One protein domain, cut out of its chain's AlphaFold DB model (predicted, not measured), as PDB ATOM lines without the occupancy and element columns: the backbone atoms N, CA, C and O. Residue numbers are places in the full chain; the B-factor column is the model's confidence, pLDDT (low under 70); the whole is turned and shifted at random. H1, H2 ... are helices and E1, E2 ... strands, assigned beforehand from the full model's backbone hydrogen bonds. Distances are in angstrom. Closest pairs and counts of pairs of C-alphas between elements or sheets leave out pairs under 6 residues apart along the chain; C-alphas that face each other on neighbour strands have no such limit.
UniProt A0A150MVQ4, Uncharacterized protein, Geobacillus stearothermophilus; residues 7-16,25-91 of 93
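Overview. This is residues 7 to 16 and 25 to 91 of the 93 residues of an uncharacterized protein of Geobacillus stearothermophilus (UniProt A0A150MVQ4). A small antiparallel sheet, in the order E3 - E2 - E4, is covered on one face by H2, the longest helix, while the short H3 is over E4 on the other face. H1 packs crosswise on H3, and E1 lies off the sheet. The printed part has 77 residues with four named helices and four named strands, in the order H1 E1 E2 E3 H2 E4 H3 H4; the class is mixed. It is compact, with a radius of gyration of the C-alphas of 11.4 A and spans of 29 by 25 by 20 A.

Along the chain. Find C-alpha 7 at (93.529, 74.150, 104.440); from there H1 runs to residue 15, 12.7 A. Next come E1, residues 32 to 34, E2, residues 39 to 42, and E3, residues 54 to 57. H2, residues 60 to 70, spans 15.2 A. Then follow E4, residues 73 to 76, H3, residues 77 to 82, and H4, residues 85 to 90, ending at C-alpha 90 (97.693, 64.673, 97.864).

Arrangement. Look first at the hairpin E2 and E3, where N 57 and O 39 are 2.7 A apart; across E2 and E4, N 75 and O 40 are 2.7 A apart. E3, H2 and E4 form a split strand-helix-strand unit, two strands running the same way with E2 between them; its crossover is right-handed. H2 runs along E2 at a height over the sheet of 8.2 A. H3, on the opposite face, completes three layers, helices on both faces. H1 touches H3, closest at C-alphas 10 and 81, 6.0 A. In H1, H2, H3 and H4 every O i to N i+4 pair is within hydrogen-bond range.

Size, cuts and confidence. Residues 17 to 24 are not printed; C-alphas 16 and 25 are 20.5 A apart across this cut. The link E2 to E3 is long, and confidence is under 70 at residues 47 to 51 and 89 to 91.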
ATOM      1  N   GLY A   7      94.290  75.267 105.019       84.62
ATOM      2  CA  GLY A   7      93.529  74.150 104.440       84.62
ATOM      3  C   GLY A   7      92.486  73.555 105.397       84.62
ATOM      4  O   GLY A   7      91.353  73.262 105.001       84.62
ATOM      5  N   CYS A   8      92.812  73.455 106.692       83.88
ATOM      6  CA  CYS A   8      91.853  73.040 107.722       83.88
ATOM      7  C   CYS A   8      90.718  74.055 107.888       83.88
ATOM      8  O   CYS A   8      89.557  73.662 108.020       83.88
ATOM      9  N   MET A   9      91.037  75.350 107.844       86.88
ATOM     10  CA  MET A   9      90.024  76.397 107.903       86.88
ATOM     11  C   MET A   9      89.098  76.345 106.684       86.88
ATOM     12  O   MET A   9      87.885  76.356 106.861       86.88
ATOM     13  N   VAL A  10      89.632  76.224 105.465       88.69
ATOM     14  CA  VAL A  10      88.833  76.128 104.228       88.69
ATOM     15  C   VAL A  10      87.886  74.931 104.291       88.69
ATOM     16  O   VAL A  10      86.691  75.090 104.057       88.69
ATOM     17  N   THR A  11      88.386  73.763 104.704       87.50
ATOM     18  CA  THR A  11      87.566  72.551 104.880       87.50
ATOM     19  C   THR A  11      86.416  72.787 105.864       87.50
ATOM     20  O   THR A  11      85.276  72.391 105.616       87.50
ATOM     21  N   TYR A  12      86.688  73.481 106.971       87.19
ATOM     22  CA  TYR A  12      85.665  73.834 107.950       87.19
ATOM     23  C   TYR A  12      84.630  74.816 107.379       87.19
ATOM     24  O   TYR A  12      83.429  74.596 107.525       87.19
ATOM     25  N   LEU A  13      85.070  75.864 106.678       86.62
ATOM     26  CA  LEU A  13      84.192  76.845 106.025       86.62
ATOM     27  C   LEU A  13      83.300  76.202 104.948       86.62
ATOM     28  O   LEU A  13      82.137  76.574 104.807       86.62
ATOM     29  N   GLN A  14      83.802  75.201 104.222       86.62
ATOM     30  CA  GLN A  14      83.014  74.431 103.250       86.62
ATOM     31  C   GLN A  14      81.856  73.668 103.912       86.62
ATOM     32  O   GLN A  14      80.770  73.556 103.336       86.62
ATOM     33  N   GLN A  15      82.070  73.160 105.128       85.94
ATOM     34  CA  GLN A  15      81.059  72.434 105.904       85.94
ATOM     35  C   GLN A  15      80.124  73.371 106.685       85.94
ATOM     36  O   GLN A  15      78.971  73.020 106.946       85.94
ATOM     37  N   HIS A  16      80.585  74.577 107.021       84.44
ATOM     38  CA  HIS A  16      79.866  75.555 107.834       84.44
ATOM     39  C   HIS A  16      79.595  76.848 107.056       84.44
ATOM     40  O   HIS A  16      80.420  77.754 107.005       84.44
ATOM     41  N   HIS A  25      96.646  84.641 108.574       89.88
ATOM     42  CA  HIS A  25      97.891  85.398 108.550       89.88
ATOM     43  C   HIS A  25      98.382  85.592 107.126       89.88
ATOM     44  O   HIS A  25      98.546  84.624 106.386       89.88
ATOM     45  N   ALA A  26      98.649  86.846 106.764       89.25
ATOM     46  CA  ALA A  26      99.344  87.179 105.534       89.25
ATOM     47  C   ALA A  26     100.732  86.525 105.527       89.25
ATOM     48  O   ALA A  26     101.473  86.634 106.505       89.25
ATOM     49  N   HIS A  27     101.105  85.886 104.423       86.69
ATOM     50  CA  HIS A  27     102.401  85.226 104.283       86.69
ATOM     51  C   HIS A  27     103.565  86.228 104.360       86.69
ATOM     52  O   HIS A  27     104.564  85.966 105.022       86.69
ATOM     53  N   ASP A  28     103.394  87.398 103.740       81.50
ATOM     54  CA  ASP A  28     104.416  88.446 103.677       81.50
ATOM     55  C   ASP A  28     104.568  89.192 105.016       81.50
ATOM     56  O   ASP A  28     105.637  89.213 105.623       81.50
ATOM     57  N   SER A  29     103.469  89.761 105.517       83.44
ATOM     58  CA  SER A  29     103.513  90.697 106.649       83.44
ATOM     59  C   SER A  29     103.157  90.061 108.000       83.44
ATOM     60  O   SER A  29     103.287  90.707 109.038       83.44
ATOM     61  N   LYS A  30     102.698  88.799 108.018       84.06
ATOM     62  CA  LYS A  30     102.178  88.079 109.206       84.06
ATOM     63  C   LYS A  30     101.004  88.767 109.910       84.06
ATOM     64  O   LYS A  30     100.657  88.426 111.039       84.06
ATOM     65  N   GLU A  31     100.374  89.724 109.241       88.69
ATOM     66  CA  GLU A  31      99.207  90.433 109.748       88.69
ATOM     67  C   GLU A  31      97.951  89.578 109.619       88.69
ATOM     68  O   GLU A  31      97.825  88.758 108.708       88.69
ATOM     69  N   TRP A  32      97.003  89.779 110.531       89.81
ATOM     70  CA  TRP A  32      95.682  89.178 110.413       89.81
ATOM     71  C   TRP A  32      94.896  89.899 109.320       89.81
ATOM     72  O   TRP A  32      94.559  91.073 109.458       89.81
ATOM     73  N   ILE A  33      94.590  89.179 108.250       92.00
ATOM     74  CA  ILE A  33      93.810  89.662 107.115       92.00
ATOM     75  C   ILE A  33      92.504  88.878 107.011       92.00
ATOM     76  O   ILE A  33      92.415  87.715 107.410       92.00
ATOM     77  N   ASP A  34      91.470  89.539 106.504       92.25
ATOM     78  CA  ASP A  34      90.147  88.943 106.345       92.25
ATOM     79  C   ASP A  34      90.169  87.912 105.215       92.25
ATOM     80  O   ASP A  34      90.454  88.255 104.067       92.25
ATOM     81  N   PHE A  35      89.872  86.651 105.525       90.88
ATOM     82  CA  PHE A  35      89.942  85.542 104.577       90.88
ATOM     83  C   PHE A  35      89.088  85.808 103.339       90.88
ATOM     84  O   PHE A  35      89.563  85.575 102.234       90.88
ATOM     85  N   GLN A  36      87.869  86.337 103.497       89.75
ATOM     86  CA  GLN A  36      86.950  86.547 102.375       89.75
ATOM     87  C   GLN A  36      87.422  87.642 101.417       89.75
ATOM     88  O   GLN A  36      87.077  87.612 100.235       89.75
ATOM     89  N   LYS A  37      88.203  88.605 101.913       91.75
ATOM     90  CA  LYS A  37      88.772  89.703 101.114       91.75
ATOM     91  C   LYS A  37      90.214  89.448 100.671       91.75
ATOM     92  O   LYS A  37      90.800  90.306 100.015       91.75
ATOM     93  N   SER A  38      90.771  88.299 101.037       94.06
ATOM     94  CA  SER A  38      92.152  87.928 100.748       94.06
ATOM     95  C   SER A  38      92.261  87.036  99.516       94.06
ATOM     96  O   SER A  38      91.284  86.465  99.023       94.06
ATOM     97  N   TYR A  39      93.491  86.923  99.035       95.06
ATOM     98  CA  TYR A  39      93.883  86.083  97.914       95.06
ATOM     99  C   TYR A  39      94.869  85.035  98.397       95.06
ATOM    100  O   TYR A  39      95.617  85.257  99.347       95.06
ATOM    101  N   PHE A  40      94.872  83.891  97.739       93.88
ATOM    102  CA  PHE A  40      95.630  82.726  98.154       93.88
ATOM    103  C   PHE A  40      96.467  82.238  96.992       93.88
ATOM    104  O   PHE A  40      96.012  82.264  95.854       93.88
ATOM    105  N   VAL A  41      97.678  81.786  97.271       93.19
ATOM    106  CA  VAL A  41      98.481  81.036  96.310       93.19
ATOM    107  C   VAL A  41      98.613  79.631  96.845       93.19
ATOM    108  O   VAL A  41      99.022  79.452  97.990       93.19
ATOM    109  N   HIS A  42      98.239  78.658  96.028       90.62
ATOM    110  CA  HIS A  42      98.519  77.262  96.304       90.62
ATOM    111  C   HIS A  42      99.696  76.803  95.452       90.62
ATOM    112  O   HIS A  42      99.660  76.927  94.222       90.62
ATOM    113  N   ASP A  43     100.702  76.248  96.110       85.56
ATOM    114  CA  ASP A  43     101.823  75.572  95.481       85.56
ATOM    115  C   ASP A  43     102.296  74.422  96.378       85.56
ATOM    116  O   ASP A  43     102.541  74.610  97.570       85.56
ATOM    117  N   SER A  44     102.440  73.225  95.801       76.00
ATOM    118  CA  SER A  44     102.828  72.017  96.541       76.00
ATOM    119  C   SER A  44     104.238  72.091  97.142       76.00
ATOM    120  O   SER A  44     104.567  71.277  98.006       76.00
ATOM    121  N   SER A  45     105.072  73.035  96.691       75.38
ATOM    122  CA  SER A  45     106.420  73.273  97.219       75.38
ATOM    123  C   SER A  45     106.422  74.217  98.425       75.38
ATOM    124  O   SER A  45     107.461  74.371  99.065       75.38
ATOM    125  N   ILE A  46     105.293  74.858  98.761       76.19
ATOM    126  CA  ILE A  46     105.191  75.714  99.949       76.19
ATOM    127  C   ILE A  46     105.171  74.838 101.208       76.19
ATOM    128  O   ILE A  46     104.215  74.104 101.474       76.19
ATOM    129  N   GLU A  47     106.205  74.976 102.042       67.50
ATOM    130  CA  GLU A  47     106.245  74.347 103.363       67.50
ATOM    131  C   GLU A  47     105.134  74.909 104.260       67.50
ATOM    132  O   GLU A  47     105.100  76.090 104.610       67.50
ATOM    133  N   SER A  48     104.215  74.030 104.651       64.94
ATOM    134  CA  SER A  48     103.113  74.323 105.566       64.94
ATOM    135  C   SER A  48     103.002  73.193 106.589       64.94
ATOM    136  O   SER A  48     103.261  72.036 106.245       64.94
ATOM    137  N   PRO A  49     102.630  73.484 107.848       60.66
ATOM    138  CA  PRO A  49     102.646  72.498 108.928       60.66
ATOM    139  C   PRO A  49     101.760  71.277 108.645       60.66
ATOM    140  O   PRO A  49     102.050  70.191 109.146       60.66
ATOM    141  N   MET A  50     100.709  71.432 107.833       65.75
ATOM    142  CA  MET A  50      99.831  70.335 107.406       65.75
ATOM    143  C   MET A  50     100.008  69.914 105.938       65.75
ATOM    144  O   MET A  50      99.275  69.034 105.477       65.75
ATOM    145  N   GLY A  51     100.962  70.506 105.210       69.00
ATOM    146  CA  GLY A  51     101.271  70.154 103.821       69.00
ATOM    147  C   GLY A  51     100.203  70.560 102.802       69.00
ATOM    148  O   GLY A  51     100.095  69.922 101.764       69.00
ATOM    149  N   TYR A  52      99.381  71.574 103.093       75.56
ATOM    150  CA  TYR A  52      98.424  72.104 102.112       75.56
ATOM    151  C   TYR A  52      99.057  73.087 101.129       75.56
ATOM    152  O   TYR A  52      98.468  73.338 100.092       75.56
ATOM    153  N   GLY A  53     100.199  73.685 101.466       85.38
ATOM    154  CA  GLY A  53     100.940  74.573 100.572       85.38
ATOM    155  C   GLY A  53     100.174  75.838 100.180       85.38
ATOM    156  O   GLY A  53     100.228  76.260  99.030       85.38
ATOM    157  N   ILE A  54      99.416  76.437 101.108       89.19
ATOM    158  CA  ILE A  54      98.613  77.641 100.841       89.19
ATOM    159  C   ILE A  54      99.235  78.854 101.536       89.19
ATOM    160  O   ILE A  54      99.379  78.875 102.758       89.19
ATOM    161  N   ALA A  55      99.531  79.900 100.769       90.56
ATOM    162  CA  ALA A  55      99.970  81.202 101.263       90.56
ATOM    163  C   ALA A  55      98.868  82.255 101.066       90.56
ATOM    164  O   ALA A  55      98.278  82.338  99.992       90.56
ATOM    165  N   ALA A  56      98.586  83.066 102.091       92.69
ATOM    166  CA  ALA A  56      97.572  84.122 102.031       92.69
ATOM    167  C   ALA A  56      98.184  85.509 101.793       92.69
ATOM    168  O   ALA A  56      99.231  85.849 102.343       92.69
ATOM    169  N   PHE A  57      97.483  86.343 101.032       94.00
ATOM    170  CA  PHE A  57      97.909  87.677 100.629       94.00
ATOM    171  C   PHE A  57      96.747  88.664 100.711       94.00
ATOM    172  O   PHE A  57      95.615  88.359 100.339       94.00
ATOM    173  N   LEU A  58      97.049  89.886 101.149       92.50
ATOM    174  CA  LEU A  58      96.061  90.959 101.279       92.50
ATOM    175  C   LEU A  58      95.483  91.398  99.924       92.50
ATOM    176  O   LEU A  58      94.337  91.828  99.843       92.50
ATOM    177  N   THR A  59      96.280  91.321  98.855       93.31
ATOM    178  CA  THR A  59      95.887  91.782  97.520       93.31
ATOM    179  C   THR A  59      96.216  90.749  96.454       93.31
ATOM    180  O   THR A  59      97.190  90.003  96.567       93.31
ATOM    181  N   LYS A  60      95.426  90.763  95.375       92.94
ATOM    182  CA  LYS A  60      95.643  89.899  94.213       92.94
ATOM    183  C   LYS A  60      97.032  90.102  93.619       92.94
ATOM    184  O   LYS A  60      97.708  89.132  93.322       92.94
ATOM    185  N   GLN A  61      97.479  91.354  93.521       93.56
ATOM    186  CA  GLN A  61      98.784  91.686  92.959       93.56
ATOM    187  C   GLN A  61      99.937  91.048  93.748       93.56
ATOM    188  O   GLN A  61     100.886  90.564  93.141       93.56
ATOM    189  N   ALA A  62      99.856  91.014  95.082       92.31
ATOM    190  CA  ALA A  62     100.863  90.347  95.904       92.31
ATOM    191  C   ALA A  62     100.861  88.824  95.683       92.31
ATOM    192  O   ALA A  62     101.926  88.237  95.507       92.31
ATOM    193  N   ALA A  63      99.675  88.211  95.610       93.00
ATOM    194  CA  ALA A  63      99.532  86.790  95.295       93.00
ATOM    195  C   ALA A  63     100.065  86.453  93.893       93.00
ATOM    196  O   ALA A  63     100.836  85.515  93.729       93.00
ATOM    197  N   GLU A  64      99.708  87.243  92.878       93.50
ATOM    198  CA  GLU A  64     100.191  87.072  91.505       93.50
ATOM    199  C   GLU A  64     101.703  87.244  91.420       93.50
ATOM    200  O   GLU A  64     102.362  86.475  90.727       93.50
ATOM    201  N   LYS A  65     102.271  88.218  92.136       93.19
ATOM    202  CA  LYS A  65     103.719  88.408  92.180       93.19
ATOM    203  C   LYS A  65     104.405  87.173  92.766       93.19
ATOM    204  O   LYS A  65     105.302  86.634  92.130       93.19
ATOM    205  N   PHE A  66     103.924  86.681  93.907       91.25
ATOM    206  CA  PHE A  66     104.450  85.467  94.526       91.25
ATOM    207  C   PHE A  66     104.331  84.253  93.593       91.25
ATOM    208  O   PHE A  66     105.313  83.549  93.386       91.25
ATOM    209  N   ALA A  67     103.171  84.057  92.961       91.31
ATOM    210  CA  ALA A  67     102.951  82.964  92.017       91.31
ATOM    211  C   ALA A  67     103.837  83.061  90.761       91.31
ATOM    212  O   ALA A  67     104.239  82.040  90.215       91.31
ATOM    213  N   ASN A  68     104.179  84.267  90.298       91.12
ATOM    214  CA  ASN A  68     105.121  84.444  89.186       91.12
ATOM    215  C   ASN A  68     106.579  84.179  89.598       91.12
ATOM    216  O   ASN A  68     107.356  83.708  88.773       91.12
ATOM    217  N   GLU A  69     106.960  84.497  90.838       88.69
ATOM    218  CA  GLU A  69     108.333  84.309  91.332       88.69
ATOM    219  C   GLU A  69     108.611  82.862  91.764       88.69
ATOM    220  O   GLU A  69     109.679  82.328  91.470       88.69
ATOM    221  N   HIS A  70     107.653  82.225  92.437       84.12
ATOM    222  CA  HIS A  70     107.811  80.898  93.040       84.12
ATOM    223  C   HIS A  70     107.044  79.790  92.309       84.12
ATOM    224  O   HIS A  70     107.329  78.615  92.525       84.12
ATOM    225  N   GLY A  71     106.106  80.145  91.430       83.31
ATOM    226  CA  GLY A  71     105.129  79.209  90.882       83.31
ATOM    227  C   GLY A  71     103.868  79.110  91.746       83.31
ATOM    228  O   GLY A  71     103.746  79.738  92.799       83.31
ATOM    229  N   GLY A  72     102.901  78.334  91.261       87.81
ATOM    230  CA  GLY A  72     101.624  78.107  91.933       87.81
ATOM    231  C   GLY A  72     100.427  78.736  91.229       87.81
ATOM    232  O   GLY A  72     100.532  79.378  90.182       87.81
ATOM    233  N   GLN A  73      99.251  78.522  91.813       90.69
ATOM    234  CA  GLN A  73      97.981  79.039  91.309       90.69
ATOM    235  C   GLN A  73      97.365  80.021  92.296       90.69
ATOM    236  O   GLN A  73      97.265  79.741  93.490       90.69
ATOM    237  N   VAL A  74      96.940  81.174  91.776       93.88
ATOM    238  CA  VAL A  74      96.260  82.214  92.550       93.88
ATOM    239  C   VAL A  74      94.767  81.907  92.608       93.88
ATOM    240  O   VAL A  74      94.132  81.704  91.577       93.88
ATOM    241  N   PHE A  75      94.206  81.951  93.808       94.19
ATOM    242  CA  PHE A  75      92.794  81.752  94.091       94.19
ATOM    243  C   PHE A  75      92.251  82.904  94.928       94.19
ATOM    244  O   PHE A  75      92.874  83.358  95.889       94.19
ATOM    245  N   SER A  76      91.046  83.356  94.610       94.25
ATOM    246  CA  SER A  76      90.251  84.179  95.524       94.25
ATOM    247  C   SER A  76      89.665  83.308  96.643       94.25
ATOM    248  O   SER A  76      89.558  82.092  96.492       94.25
ATOM    249  N   ALA A  77      89.208  83.907  97.745       90.94
ATOM    250  CA  ALA A  77      88.574  83.168  98.843       90.94
ATOM    251  C   ALA A  77      87.421  82.248  98.386       90.94
ATOM    252  O   ALA A  77      87.356  81.084  98.772       90.94
ATOM    253  N   ASP A  78      86.537  82.758  97.523       90.62
ATOM    254  CA  ASP A  78      85.413  81.995  96.959       90.62
ATOM    255  C   ASP A  78      85.873  80.851  96.045       90.62
ATOM    256  O   ASP A  78      85.296  79.765  96.058       90.62
ATOM    257  N   GLU A  79      86.940  81.070  95.276       92.62
ATOM    258  CA  GLU A  79      87.510  80.041  94.407       92.62
ATOM    259  C   GLU A  79      88.159  78.940  95.237       92.62
ATOM    260  O   GLU A  79      87.905  77.765  94.983       92.62
ATOM    261  N   LEU A  80      88.919  79.310  96.270       90.62
ATOM    262  CA  LEU A  80      89.559  78.374  97.187       90.62
ATOM    263  C   LEU A  80      88.521  77.528  97.939       90.62
ATOM    264  O   LEU A  80      88.695  76.321  98.071       90.62
ATOM    265  N   LEU A  81      87.397  78.122  98.353       89.44
ATOM    266  CA  LEU A  81      86.272  77.403  98.965       89.44
ATOM    267  C   LEU A  81      85.579  76.422  98.010       89.44
ATOM    268  O   LEU A  81      84.854  75.542  98.472       89.44
ATOM    269  N   LYS A  82      85.773  76.542  96.696       90.06
ATOM    270  CA  LYS A  82      85.281  75.569  95.707       90.06
ATOM    271  C   LYS A  82      86.306  74.486  95.387       90.06
ATOM    272  O   LYS A  82      85.928  73.476  94.798       90.06
ATOM    273  N   GLN A  83      87.570  74.679  95.765       88.88
ATOM    274  CA  GLN A  83      88.618  73.689  95.550       88.88
ATOM    275  C   GLN A  83      88.474  72.509  96.506       88.88
ATOM    276  O   GLN A  83      87.995  72.625  97.637       88.88
ATOM    277  N   ASN A  84      88.937  71.353  96.053       85.06
ATOM    278  CA  ASN A  84      88.972  70.158  96.869       85.06
ATOM    279  C   ASN A  84      90.263  70.132  97.695       85.06
ATOM    280  O   ASN A  84      91.336  69.807  97.191       85.06
ATOM    281  N   MET A  85      90.158  70.450  98.986       82.62
ATOM    282  CA  MET A  85      91.317  70.484  99.888       82.62
ATOM    283  C   MET A  85      92.037  69.127  99.989       82.62
ATOM    284  O   MET A  85      93.235  69.092 100.266       82.62
ATOM    285  N   MET A  86      91.349  68.005  99.731       74.69
ATOM    286  CA  MET A  86      92.005  66.691  99.685       74.69
ATOM    287  C   MET A  86      92.956  66.557  98.493       74.69
ATOM    288  O   MET A  86      94.003  65.929  98.631       74.69
ATOM    289  N   GLU A  87      92.625  67.155  97.345       76.44
ATOM    290  CA  GLU A  87      93.494  67.132  96.161       76.44
ATOM    291  C   GLU A  87      94.760  67.956  96.392       76.44
ATOM    292  O   GLU A  87      95.845  67.526  96.011       76.44
ATOM    293  N   PHE A  88      94.638  69.082  97.098       76.12
ATOM    294  CA  PHE A  88      95.772  69.940  97.454       76.12
ATOM    295  C   PHE A  88      96.760  69.197  98.360       76.12
ATOM    296  O   PHE A  88      97.959  69.186  98.104       76.12
ATOM    297  N   LYS A  89      96.249  68.454  99.348       69.81
ATOM    298  CA  LYS A  89      97.071  67.639 100.254       69.81
ATOM    299  C   LYS A  89      97.766  66.453  99.567       69.81
ATOM    300  O   LYS A  89      98.811  66.007 100.030       69.81
ATOM    301  N   MET A  90      97.181  65.894  98.506       62.03
ATOM    302  CA  MET A  90      97.693  64.673  97.864       62.03
ATOM    303  C   MET A  90      98.771  64.945  96.801       62.03
ATOM    304  O   MET A  90      99.437  64.007  96.370       62.03
ATOM    305  N   HIS A  91      98.966  66.204  96.392       54.28
ATOM    306  CA  HIS A  91      99.927  66.581  95.349       54.28
ATOM    307  C   HIS A  91     101.347  66.895  95.864       54.28
ATOM    308  O   HIS A  91     102.199  67.291  95.070       54.28
TER     309      HIS A  91